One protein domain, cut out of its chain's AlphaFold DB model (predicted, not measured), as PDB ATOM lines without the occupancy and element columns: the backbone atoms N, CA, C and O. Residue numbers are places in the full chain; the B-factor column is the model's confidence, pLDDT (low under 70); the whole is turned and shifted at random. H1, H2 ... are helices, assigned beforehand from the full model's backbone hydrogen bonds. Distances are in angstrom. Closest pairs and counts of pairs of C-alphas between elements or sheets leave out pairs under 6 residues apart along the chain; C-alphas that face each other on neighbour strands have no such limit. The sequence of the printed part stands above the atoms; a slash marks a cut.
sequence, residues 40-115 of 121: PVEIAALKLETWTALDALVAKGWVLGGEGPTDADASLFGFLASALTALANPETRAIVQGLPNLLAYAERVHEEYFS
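What this domain is: This is residues 40 to 115 of the 121 residues of the protein "GST_C_6 domain-containing protein" of Pseudogymnoascus sp. VKM F-4517 (FW-2822) (UniProt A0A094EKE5). What shape is this? A long helix, H1, runs along the length of a small crossed cluster of helices: H3 and H4 each pack on both H1 and H2, while H1 and H2 stay apart. A loop, residues 59 to 70, makes the turn between H1 and H2 at the end far from Pro 40. What is it made of? The printed part has 76 residues with four named helices, in the order H1 H2 H3 H4, and no named strand; the class is all helix. How drawn out is it? It is compact, with a radius of gyration of the C-alphas of 12.4 A, yet elongated in outline, spanning 38 by 23 by 20 A.

How they stand to each other: What does H1, residues 40 to 58, touch? With residues 47 to 51 alone it touches H3, residues 90 to 97, at a shallow tilt of 21 degrees, the same way; the closest C-alphas, of Trp 51 and Val 96, are 6.9 A apart. With residues 54 to 58 alone it touches H4, residues 100 to 113, at a steep tilt of 64 degrees; the closest C-alphas, of Asp 55 and Leu 102, are 5.0 A apart. Where is H2, residues 71 to 85? It is apart from H1. It touches H3 at a steep tilt of 53 degrees, opposite ways, with the C-alphas of Leu 84 and Arg 93 closest at 5.1 A, and H4 only just about perpendicular at 73 degrees, with those of Phe 77 and Ala 106 closest at 6.1 A. How do H3 and H4 meet? They only just touch, only at the corner, with 3 pairs of C-alphas within 8 A, the closest being Gln 97 and Leu 103 at 6.2 A. Are the helix backbones complete? In H1, H2, H3 and H4 every O i to N i+4 pair is within hydrogen-bond range.

Where its parts are: Where does H1 lie? It begins at C-alpha 40, (-6.632, -57.867, -3.683), and is 27.2 A long. How long are the others? H2 is 21.0 A, H3 10.4 A and H4 19.9 A, ending at C-alpha 113, (18.266, -35.159, 7.977).

The domain as a whole: How large is it? The two C-alphas farthest apart, of Pro 40 and Glu 67, are 38.8 A apart. Are there cuts or long links? The printed part has no cut; the link H1 to H2 is long, and H2 to H3 and H3 to H4 are tight. Is confidence low anywhere? No printed residue is under 70.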
ATOM      1  N   PRO A  40      -6.572 -59.312  -3.893       92.69
ATOM      2  CA  PRO A  40      -6.632 -57.867  -3.683       92.69
ATOM      3  C   PRO A  40      -7.162 -57.459  -2.299       92.69
ATOM      4  O   PRO A  40      -6.700 -56.469  -1.737       92.69
ATOM      5  N   VAL A  41      -8.100 -58.231  -1.736       95.44
ATOM      6  CA  VAL A  41      -8.676 -57.978  -0.404       95.44
ATOM      7  C   VAL A  41      -7.652 -58.246   0.698       95.44
ATOM      8  O   VAL A  41      -7.495 -57.420   1.593       95.44
ATOM      9  N   GLU A  42      -6.912 -59.353   0.612       96.06
ATOM     10  CA  GLU A  42      -5.829 -59.657   1.558       96.06
ATOM     11  C   GLU A  42      -4.718 -58.606   1.481       96.06
ATOM     12  O   GLU A  42      -4.235 -58.153   2.514       96.06
ATOM     13  N   ILE A  43      -4.355 -58.151   0.275       93.88
ATOM     14  CA  ILE A  43      -3.361 -57.083   0.088       93.88
ATOM     15  C   ILE A  43      -3.820 -55.782   0.758       93.88
ATOM     16  O   ILE A  43      -3.018 -55.120   1.416       93.88
ATOM     17  N   ALA A  44      -5.091 -55.402   0.598       92.94
ATOM     18  CA  ALA A  44      -5.637 -54.200   1.226       92.94
ATOM     19  C   ALA A  44      -5.634 -54.308   2.762       92.94
ATOM     20  O   ALA A  44      -5.209 -53.373   3.441       92.94
ATOM     21  N   ALA A  45      -6.037 -55.462   3.304       95.56
ATOM     22  CA  ALA A  45      -6.027 -55.719   4.742       95.56
ATOM     23  C   ALA A  45      -4.603 -55.680   5.322       95.56
ATOM     24  O   ALA A  45      -4.348 -54.925   6.258       95.56
ATOM     25  N   LEU A  46      -3.660 -56.406   4.708       95.12
ATOM     26  CA  LEU A  46      -2.252 -56.439   5.124       95.12
ATOM     27  C   LEU A  46      -1.613 -55.052   5.086       95.12
ATOM     28  O   LEU A  46      -0.849 -54.692   5.979       95.12
ATOM     29  N   LYS A  47      -1.927 -54.256   4.059       94.00
ATOM     30  CA  LYS A  47      -1.446 -52.877   3.934       94.00
ATOM     31  C   LYS A  47      -1.917 -52.027   5.112       94.00
ATOM     32  O   LYS A  47      -1.093 -51.368   5.740       94.00
ATOM     33  N   LEU A  48      -3.217 -52.044   5.412       96.25
ATOM     34  CA  LEU A  48      -3.782 -51.269   6.516       96.25
ATOM     35  C   LEU A  48      -3.206 -51.713   7.866       96.25
ATOM     36  O   LEU A  48      -2.793 -50.870   8.663       96.25
ATOM     37  N   GLU A  49      -3.138 -53.023   8.100       97.44
ATOM     38  CA  GLU A  49      -2.569 -53.611   9.313       97.44
ATOM     39  C   GLU A  49      -1.107 -53.190   9.508       97.44
ATOM     40  O   GLU A  49      -0.749 -52.681  10.568       97.44
ATOM     41  N   THR A  50      -0.283 -53.320   8.463       96.88
ATOM     42  CA  THR A  50       1.148 -52.985   8.508       96.88
ATOM     43  C   THR A  50       1.365 -51.520   8.875       96.88
ATOM     44  O   THR A  50       2.136 -51.220   9.785       96.88
ATOM     45  N   TRP A  51       0.675 -50.593   8.203       97.62
ATOM     46  CA  TRP A  51       0.839 -49.167   8.491       97.62
ATOM     47  C   TRP A  51       0.316 -48.789   9.878       97.62
ATOM     48  O   TRP A  51       0.976 -48.036  10.585       97.62
ATOM     49  N   THR A  52      -0.811 -49.359  10.307       98.06
ATOM     50  CA  THR A  52      -1.355 -49.114  11.653       98.06
ATOM     51  C   THR A  52      -0.404 -49.622  12.741       98.06
ATOM     52  O   THR A  52      -0.184 -48.949  13.745       98.06
ATOM     53  N   ALA A  53       0.205 -50.793  12.537       97.88
ATOM     54  CA  ALA A  53       1.189 -51.339  13.465       97.88
ATOM     55  C   ALA A  53       2.448 -50.461  13.546       97.88
ATOM     56  O   ALA A  53       2.956 -50.216  14.639       97.88
ATOM     57  N   LEU A  54       2.927 -49.954  12.405       97.75
ATOM     58  CA  LEU A  54       4.061 -49.031  12.361       97.75
ATOM     59  C   LEU A  54       3.747 -47.696  13.049       97.75
ATOM     60  O   LEU A  54       4.610 -47.177  13.748       97.75
ATOM     61  N   ASP A  55       2.525 -47.172  12.925       98.25
ATOM     62  CA  ASP A  55       2.078 -45.972  13.650       98.25
ATOM     63  C   ASP A  55       2.138 -46.154  15.165       98.25
ATOM     64  O   ASP A  55       2.744 -45.344  15.869       98.25
ATOM     65  N   ALA A  56       1.614 -47.274  15.661       97.56
ATOM     66  CA  ALA A  56       1.707 -47.610  17.076       97.56
ATOM     67  C   ALA A  56       3.159 -47.834  17.540       97.56
ATOM     68  O   ALA A  56       3.493 -47.525  18.686       97.56
ATOM     69  N   LEU A  57       4.022 -48.370  16.668       96.88
ATOM     70  CA  LEU A  57       5.431 -48.625  16.967       96.88
ATOM     71  C   LEU A  57       6.211 -47.318  17.161       96.88
ATOM     72  O   LEU A  57       6.879 -47.153  18.182       96.88
ATOM     73  N   VAL A  58       6.095 -46.378  16.218       97.62
ATOM     74  CA  VAL A  58       6.862 -45.119  16.246       97.62
ATOM     75  C   VAL A  58       6.310 -44.081  17.223       97.62
ATOM     76  O   VAL A  58       7.002 -43.121  17.554       97.62
ATOM     77  N   ALA A  59       5.100 -44.282  17.755       96.56
ATOM     78  CA  ALA A  59       4.527 -43.423  18.794       96.56
ATOM     79  C   ALA A  59       5.408 -43.317  20.058       96.56
ATOM     80  O   ALA A  59       5.255 -42.394  20.854       96.56
ATOM     81  N   LYS A  60       6.331 -44.268  20.257       92.81
ATOM     82  CA  LYS A  60       7.254 -44.315  21.401       92.81
ATOM     83  C   LYS A  60       8.655 -43.775  21.091       92.81
ATOM     84  O   LYS A  60       9.489 -43.761  21.992       92.81
ATOM     85  N   GLY A  61       8.920 -43.349  19.854       95.50
ATOM     86  CA  GLY A  61      10.226 -42.856  19.412       95.50
ATOM     87  C   GLY A  61      10.753 -43.594  18.182       95.50
ATOM     88  O   GLY A  61      10.012 -43.862  17.236       95.50
ATOM     89  N   TRP A  62      12.052 -43.886  18.176       97.19
ATOM     90  CA  TRP A  62      12.715 -44.617  17.094       97.19
ATOM     91  C   TRP A  62      12.220 -46.063  16.993       97.19
ATOM     92  O   TRP A  62      11.812 -46.658  17.991       97.19
ATOM     93  N   VAL A  63      12.291 -46.649  15.796       96.94
ATOM     94  CA  VAL A  63      11.734 -47.972  15.461       96.94
ATOM     95  C   VAL A  63      12.213 -49.065  16.422       96.94
ATOM     96  O   VAL A  63      11.434 -49.934  16.807       96.94
ATOM     97  N   LEU A  64      13.485 -49.010  16.834       95.94
ATOM     98  CA  LEU A  64      14.091 -49.963  17.772       95.94
ATOM     99  C   LEU A  64      14.202 -49.432  19.215       95.94
ATOM    100  O   LEU A  64      14.793 -50.095  20.064       95.94
ATOM    101  N   GLY A  65      13.641 -48.256  19.509       93.88
ATOM    102  CA  GLY A  65      13.544 -47.700  20.864       93.88
ATOM    103  C   GLY A  65      14.859 -47.234  21.501       93.88
ATOM    104  O   GLY A  65      14.906 -47.067  22.717       93.88
ATOM    105  N   GLY A  66      15.925 -47.056  20.716       92.56
ATOM    106  CA  GLY A  66      17.207 -46.515  21.187       92.56
ATOM    107  C   GLY A  66      17.196 -44.992  21.373       92.56
ATOM    108  O   GLY A  66      16.180 -44.336  21.160       92.56
ATOM    109  N   GLU A  67      18.344 -44.413  21.738       93.88
ATOM    110  CA  GLU A  67      18.496 -42.951  21.889       93.88
ATOM    111  C   GLU A  67      18.526 -42.208  20.541       93.88
ATOM    112  O   GLU A  67      18.121 -41.050  20.454       93.88
ATOM    113  N   GLY A  68      18.965 -42.880  19.476       93.69
ATOM    114  CA  GLY A  68      19.088 -42.327  18.126       93.69
ATOM    115  C   GLY A  68      18.514 -43.257  17.053       93.69
ATOM    116  O   GLY A  68      18.160 -44.403  17.358       93.69
ATOM    117  N   PRO A  69      18.431 -42.780  15.798       97.12
ATOM    118  CA  PRO A  69      17.955 -43.592  14.692       97.12
ATOM    119  C   PRO A  69      18.947 -44.705  14.350       97.12
ATOM    120  O   PRO A  69      20.153 -44.616  14.579       97.12
ATOM    121  N   THR A  70      18.413 -45.747  13.735       97.00
ATOM    122  CA  THR A  70      19.135 -46.899  13.204       97.00
ATOM    123  C   THR A  70      18.817 -47.082  11.720       97.00
ATOM    124  O   THR A  70      17.973 -46.389  11.149       97.00
ATOM    125  N   ASP A  71      19.425 -48.080  11.080       97.19
ATOM    126  CA  ASP A  71      19.105 -48.435   9.690       97.19
ATOM    127  C   ASP A  71      17.624 -48.819   9.494       97.19
ATOM    128  O   ASP A  71      17.083 -48.698   8.389       97.19
ATOM    129  N   ALA A  72      16.938 -49.251  10.561       97.38
ATOM    130  CA  ALA A  72      15.503 -49.514  10.531       97.38
ATOM    131  C   ALA A  72      14.697 -48.222  10.318       97.38
ATOM    132  O   ALA A  72      13.748 -48.204   9.535       97.38
ATOM    133  N   ASP A  73      15.114 -47.133  10.961       97.94
ATOM    134  CA  ASP A  73      14.505 -45.811  10.853       97.94
ATOM    135  C   ASP A  73      14.720 -45.225   9.453       97.94
ATOM    136  O   ASP A  73      13.773 -44.718   8.847       97.94
ATOM    137  N   ALA A  74      15.928 -45.385   8.898       97.50
ATOM    138  CA  ALA A  74      16.238 -45.005   7.520       97.50
ATOM    139  C   ALA A  74      15.403 -45.806   6.504       97.50
ATOM    140  O   ALA A  74      14.852 -45.241   5.555       97.50
ATOM    141  N   SER A  75      15.254 -47.116   6.727       97.75
ATOM    142  CA  SER A  75      14.430 -47.987   5.882       97.75
ATOM    143  C   SER A  75      12.959 -47.571   5.919       97.75
ATOM    144  O   SER A  75      12.345 -47.384   4.867       97.75
ATOM    145  N   LEU A  76      12.399 -47.376   7.118       97.88
ATOM    146  CA  LEU A  76      11.019 -46.927   7.294       97.88
ATOM    147  C   LEU A  76      10.793 -45.562   6.637       97.88
ATOM    148  O   LEU A  76       9.816 -45.387   5.909       97.88
ATOM    149  N   PHE A  77      11.711 -44.614   6.837       97.62
ATOM    150  CA  PHE A  77      11.625 -43.297   6.218       97.62
ATOM    151  C   PHE A  77      11.631 -43.372   4.688       97.62
ATOM    152  O   PHE A  77      10.809 -42.721   4.047       97.62
ATOM    153  N   GLY A  78      12.473 -44.221   4.087       96.44
ATOM    154  CA  GLY A  78      12.474 -44.436   2.638       96.44
ATOM    155  C   GLY A  78      11.117 -44.914   2.105       96.44
ATOM    156  O   GLY A  78      10.638 -44.423   1.075       96.44
ATOM    157  N   PHE A  79      10.453 -45.825   2.826       96.31
ATOM    158  CA  PHE A  79       9.099 -46.268   2.484       96.31
ATOM    159  C   PHE A  79       8.052 -45.168   2.684       96.31
ATOM    160  O   PHE A  79       7.196 -44.999   1.814       96.31
ATOM    161  N   LEU A  80       8.125 -44.398   3.774       96.75
ATOM    162  CA  LEU A  80       7.212 -43.282   4.053       96.75
ATOM    163  C   LEU A  80       7.327 -42.178   2.996       96.75
ATOM    164  O   LEU A  80       6.321 -41.795   2.401       96.75
ATOM    165  N   ALA A  81       8.545 -41.732   2.688       95.38
ATOM    166  CA  ALA A  81       8.800 -40.727   1.662       95.38
ATOM    167  C   ALA A  81       8.291 -41.188   0.286       95.38
ATOM    168  O   ALA A  81       7.629 -40.430  -0.430       95.38
ATOM    169  N   SER A  82       8.522 -42.460  -0.063       92.88
ATOM    170  CA  SER A  82       8.007 -43.055  -1.301       92.88
ATOM    171  C   SER A  82       6.477 -43.099  -1.326       92.88
ATOM    172  O   SER A  82       5.871 -42.737  -2.333       92.88
ATOM    173  N   ALA A  83       5.842 -43.520  -0.229       94.25
ATOM    174  CA  ALA A  83       4.389 -43.613  -0.121       94.25
ATOM    175  C   ALA A  83       3.708 -42.239  -0.209       94.25
ATOM    176  O   ALA A  83       2.687 -42.104  -0.883       94.25
ATOM    177  N   LEU A  84       4.283 -41.221   0.432       94.00
ATOM    178  CA  LEU A  84       3.739 -39.866   0.449       94.00
ATOM    179  C   LEU A  84       3.925 -39.142  -0.895       94.00
ATOM    180  O   LEU A  84       3.057 -38.368  -1.293       94.00
ATOM    181  N   THR A  85       4.999 -39.442  -1.631       90.38
ATOM    182  CA  THR A  85       5.310 -38.797  -2.923       90.38
ATOM    183  C   THR A  85       4.646 -39.496  -4.119       90.38
ATOM    184  O   THR A  85       4.351 -38.876  -5.141       90.38
ATOM    185  N   ALA A  86       4.387 -40.806  -4.042       85.12
ATOM    186  CA  ALA A  86       3.929 -41.579  -5.195       85.12
ATOM    187  C   ALA A  86       2.475 -41.270  -5.614       85.12
ATOM    188  O   ALA A  86       1.514 -41.735  -5.006       85.12
ATOM    189  N   LEU A  87       2.302 -40.630  -6.779       83.06
ATOM    190  CA  LEU A  87       0.990 -40.433  -7.431       83.06
ATOM    191  C   LEU A  87       0.316 -41.743  -7.881       83.06
ATOM    192  O   LEU A  87      -0.878 -41.792  -8.162       83.06
ATOM    193  N   ALA A  88       1.101 -42.812  -7.990       81.69
ATOM    194  CA  ALA A  88       0.678 -44.125  -8.456       81.69
ATOM    195  C   ALA A  88      -0.214 -44.893  -7.467       81.69
ATOM    196  O   ALA A  88      -0.871 -45.853  -7.868       81.69
ATOM    197  N   ASN A  89      -0.206 -44.519  -6.185       85.56
ATOM    198  CA  ASN A  89      -0.850 -45.288  -5.123       85.56
ATOM    199  C   ASN A  89      -1.553 -44.357  -4.115       85.56
ATOM    200  O   ASN A  89      -1.116 -44.236  -2.967       85.56
ATOM    201  N   PRO A  90      -2.643 -43.686  -4.541       89.25
ATOM    202  CA  PRO A  90      -3.347 -42.710  -3.709       89.25
ATOM    203  C   PRO A  90      -3.935 -43.325  -2.433       89.25
ATOM    204  O   PRO A  90      -4.010 -42.652  -1.412       89.25
ATOM    205  N   GLU A  91      -4.301 -44.609  -2.461       92.00
ATOM    206  CA  GLU A  91      -4.811 -45.336  -1.293       92.00
ATOM    207  C   GLU A  91      -3.763 -45.416  -0.173       92.00
ATOM    208  O   GLU A  91      -4.058 -45.104   0.975       92.00
ATOM    209  N   THR A  92      -2.519 -45.782  -0.502       93.50
ATOM    210  CA  THR A  92      -1.451 -45.871   0.509       93.50
ATOM    211  C   THR A  92      -1.090 -44.493   1.045       93.50
ATOM    212  O   THR A  92      -0.905 -44.343   2.250       93.50
ATOM    213  N   ARG A  93      -1.056 -43.473   0.175       94.25
ATOM    214  CA  ARG A  93      -0.856 -42.081   0.598       94.25
ATOM    215  C   ARG A  93      -1.927 -41.650   1.604       94.25
ATOM    216  O   ARG A  93      -1.577 -41.109   2.646       94.25
ATOM    217  N   ALA A  94      -3.199 -41.942   1.329       94.69
ATOM    218  CA  ALA A  94      -4.306 -41.610   2.224       94.69
ATOM    219  C   ALA A  94      -4.218 -42.343   3.573       94.69
ATOM    220  O   ALA A  94      -4.446 -41.723   4.608       94.69
ATOM    221  N   ILE A  95      -3.845 -43.631   3.576       96.38
ATOM    222  CA  ILE A  95      -3.632 -44.396   4.816       96.38
ATOM    223  C   ILE A  95      -2.539 -43.737   5.661       96.38
ATOM    224  O   ILE A  95      -2.784 -43.418   6.817       96.38
ATOM    225  N   VAL A  96      -1.359 -43.486   5.083       96.00
ATOM    226  CA  VAL A  96      -0.229 -42.896   5.822       96.00
ATOM    227  C   VAL A  96      -0.563 -41.487   6.324       96.00
ATOM    228  O   VAL A  96      -0.251 -41.160   7.462       96.00
ATOM    229  N   GLN A  97      -1.249 -40.663   5.525       95.25
ATOM    230  CA  GLN A  97      -1.693 -39.327   5.952       95.25
ATOM    231  C   GLN A  97      -2.725 -39.364   7.092       95.25
ATOM    232  O   GLN A  97      -2.824 -38.401   7.848       95.25
ATOM    233  N   GLY A  98      -3.489 -40.452   7.221       96.75
ATOM    234  CA  GLY A  98      -4.440 -40.662   8.314       96.75
ATOM    235  C   GLY A  98      -3.815 -41.187   9.611       96.75
ATOM    236  O   GLY A  98      -4.530 -41.330  10.601       96.75
ATOM    237  N   LEU A  99      -2.513 -41.483   9.615       98.12
ATOM    238  CA  LEU A  99      -1.785 -42.068  10.740       98.12
ATOM    239  C   LEU A  99      -0.838 -41.013  11.345       98.12
ATOM    240  O   LEU A  99       0.234 -40.747  10.791       98.12
ATOM    241  N   PRO A 100      -1.246 -40.341  12.441       97.81
ATOM    242  CA  PRO A 100      -0.593 -39.119  12.901       97.81
ATOM    243  C   PRO A 100       0.821 -39.348  13.437       97.81
ATOM    244  O   PRO A 100       1.675 -38.480  13.249       97.81
ATOM    245  N   ASN A 101       1.099 -40.493  14.069       98.19
ATOM    246  CA  ASN A 101       2.434 -40.770  14.593       98.19
ATOM    247  C   ASN A 101       3.407 -41.039  13.443       98.19
ATOM    248  O   ASN A 101       4.522 -40.529  13.473       98.19
ATOM    249  N   LEU A 102       2.985 -41.763  12.397       97.44
ATOM    250  CA  LEU A 102       3.808 -41.957  11.197       97.44
ATOM    251  C   LEU A 102       4.068 -40.665  10.440       97.44
ATOM    252  O   LEU A 102       5.191 -40.457   9.980       97.44
ATOM    253  N   LEU A 103       3.055 -39.810  10.293       97.06
ATOM    254  CA  LEU A 103       3.233 -38.545   9.590       97.06
ATOM    255  C   LEU A 103       4.207 -37.635  10.348       97.06
ATOM    256  O   LEU A 103       5.179 -37.170   9.758       97.06
ATOM    257  N   ALA A 104       4.013 -37.468  11.660       97.62
ATOM    258  CA  ALA A 104       4.925 -36.698  12.504       97.62
ATOM    259  C   ALA A 104       6.340 -37.300  12.518       97.62
ATOM    260  O   ALA A 104       7.337 -36.581  12.485       97.62
ATOM    261  N   TYR A 105       6.441 -38.631  12.523       97.94
ATOM    262  CA  TYR A 105       7.713 -39.335  12.425       97.94
ATOM    263  C   TYR A 105       8.428 -39.036  11.099       97.94
ATOM    264  O   TYR A 105       9.613 -38.704  11.110       97.94
ATOM    265  N   ALA A 106       7.720 -39.108   9.966       97.44
ATOM    266  CA  ALA A 106       8.276 -38.785   8.655       97.44
ATOM    267  C   ALA A 106       8.733 -37.323   8.584       97.44
ATOM    268  O   ALA A 106       9.830 -37.043   8.107       97.44
ATOM    269  N   GLU A 107       7.921 -36.391   9.084       97.00
ATOM    270  CA  GLU A 107       8.255 -34.966   9.107       97.00
ATOM    271  C   GLU A 107       9.502 -34.682   9.939       97.00
ATOM    272  O   GLU A 107      10.404 -34.003   9.456       97.00
ATOM    273  N   ARG A 108       9.595 -35.269  11.136       96.94
ATOM    274  CA  ARG A 108      10.752 -35.126  12.021       96.94
ATOM    275  C   ARG A 108      12.039 -35.629  11.370       96.94
ATOM    276  O   ARG A 108      13.039 -34.921  11.382       96.94
ATOM    277  N   VAL A 109      12.016 -36.822  10.768       97.19
ATOM    278  CA  VAL A 109      13.192 -37.375  10.071       97.19
ATOM    279  C   VAL A 109      13.569 -36.516   8.860       97.19
ATOM    280  O   VAL A 109      14.751 -36.269   8.628       97.19
ATOM    281  N   HIS A 110      12.585 -36.022   8.106       97.50
ATOM    282  CA  HIS A 110      12.840 -35.132   6.973       97.50
ATOM    283  C   HIS A 110      13.483 -33.817   7.417       97.50
ATOM    284  O   HIS A 110      14.446 -33.372   6.811       97.50
ATOM    285  N   GLU A 111      12.968 -33.190   8.470       96.88
ATOM    286  CA  GLU A 111      13.481 -31.912   8.975       96.88
ATOM    287  C   GLU A 111      14.884 -32.033   9.566       96.88
ATOM    288  O   GLU A 111      15.707 -31.139   9.384       96.88
ATOM    289  N   GLU A 112      15.177 -33.143  10.238       96.56
ATOM    290  CA  GLU A 112      16.474 -33.359  10.872       96.56
ATOM    291  C   GLU A 112      17.568 -33.723   9.856       96.56
ATOM    292  O   GLU A 112      18.683 -33.214   9.949       96.56
ATOM    293  N   TYR A 113      17.254 -34.566   8.864       96.50
ATOM    294  CA  TYR A 113      18.266 -35.159   7.977       96.50
ATOM    295  C   TYR A 113      18.179 -34.715   6.511       96.50
ATOM    296  O   TYR A 113      19.138 -34.899   5.762       96.50
ATOM    297  N   PHE A 114      17.054 -34.142   6.077       96.00
ATOM    298  CA  PHE A 114      16.768 -33.827   4.670       96.00
ATOM    299  C   PHE A 114      16.118 -32.447   4.488       96.00
ATOM    300  O   PHE A 114      15.383 -32.229   3.524       96.00
ATOM    301  N   SER A 115      16.386 -31.499   5.389       95.69
ATOM    302  CA  SER A 115      15.779 -30.159   5.382       95.69
ATOM    303  C   SER A 115      16.014 -29.370   4.091       95.69
ATOM    304  O   SER A 115      15.158 -28.578   3.700       95.69
TER     305      SER A 115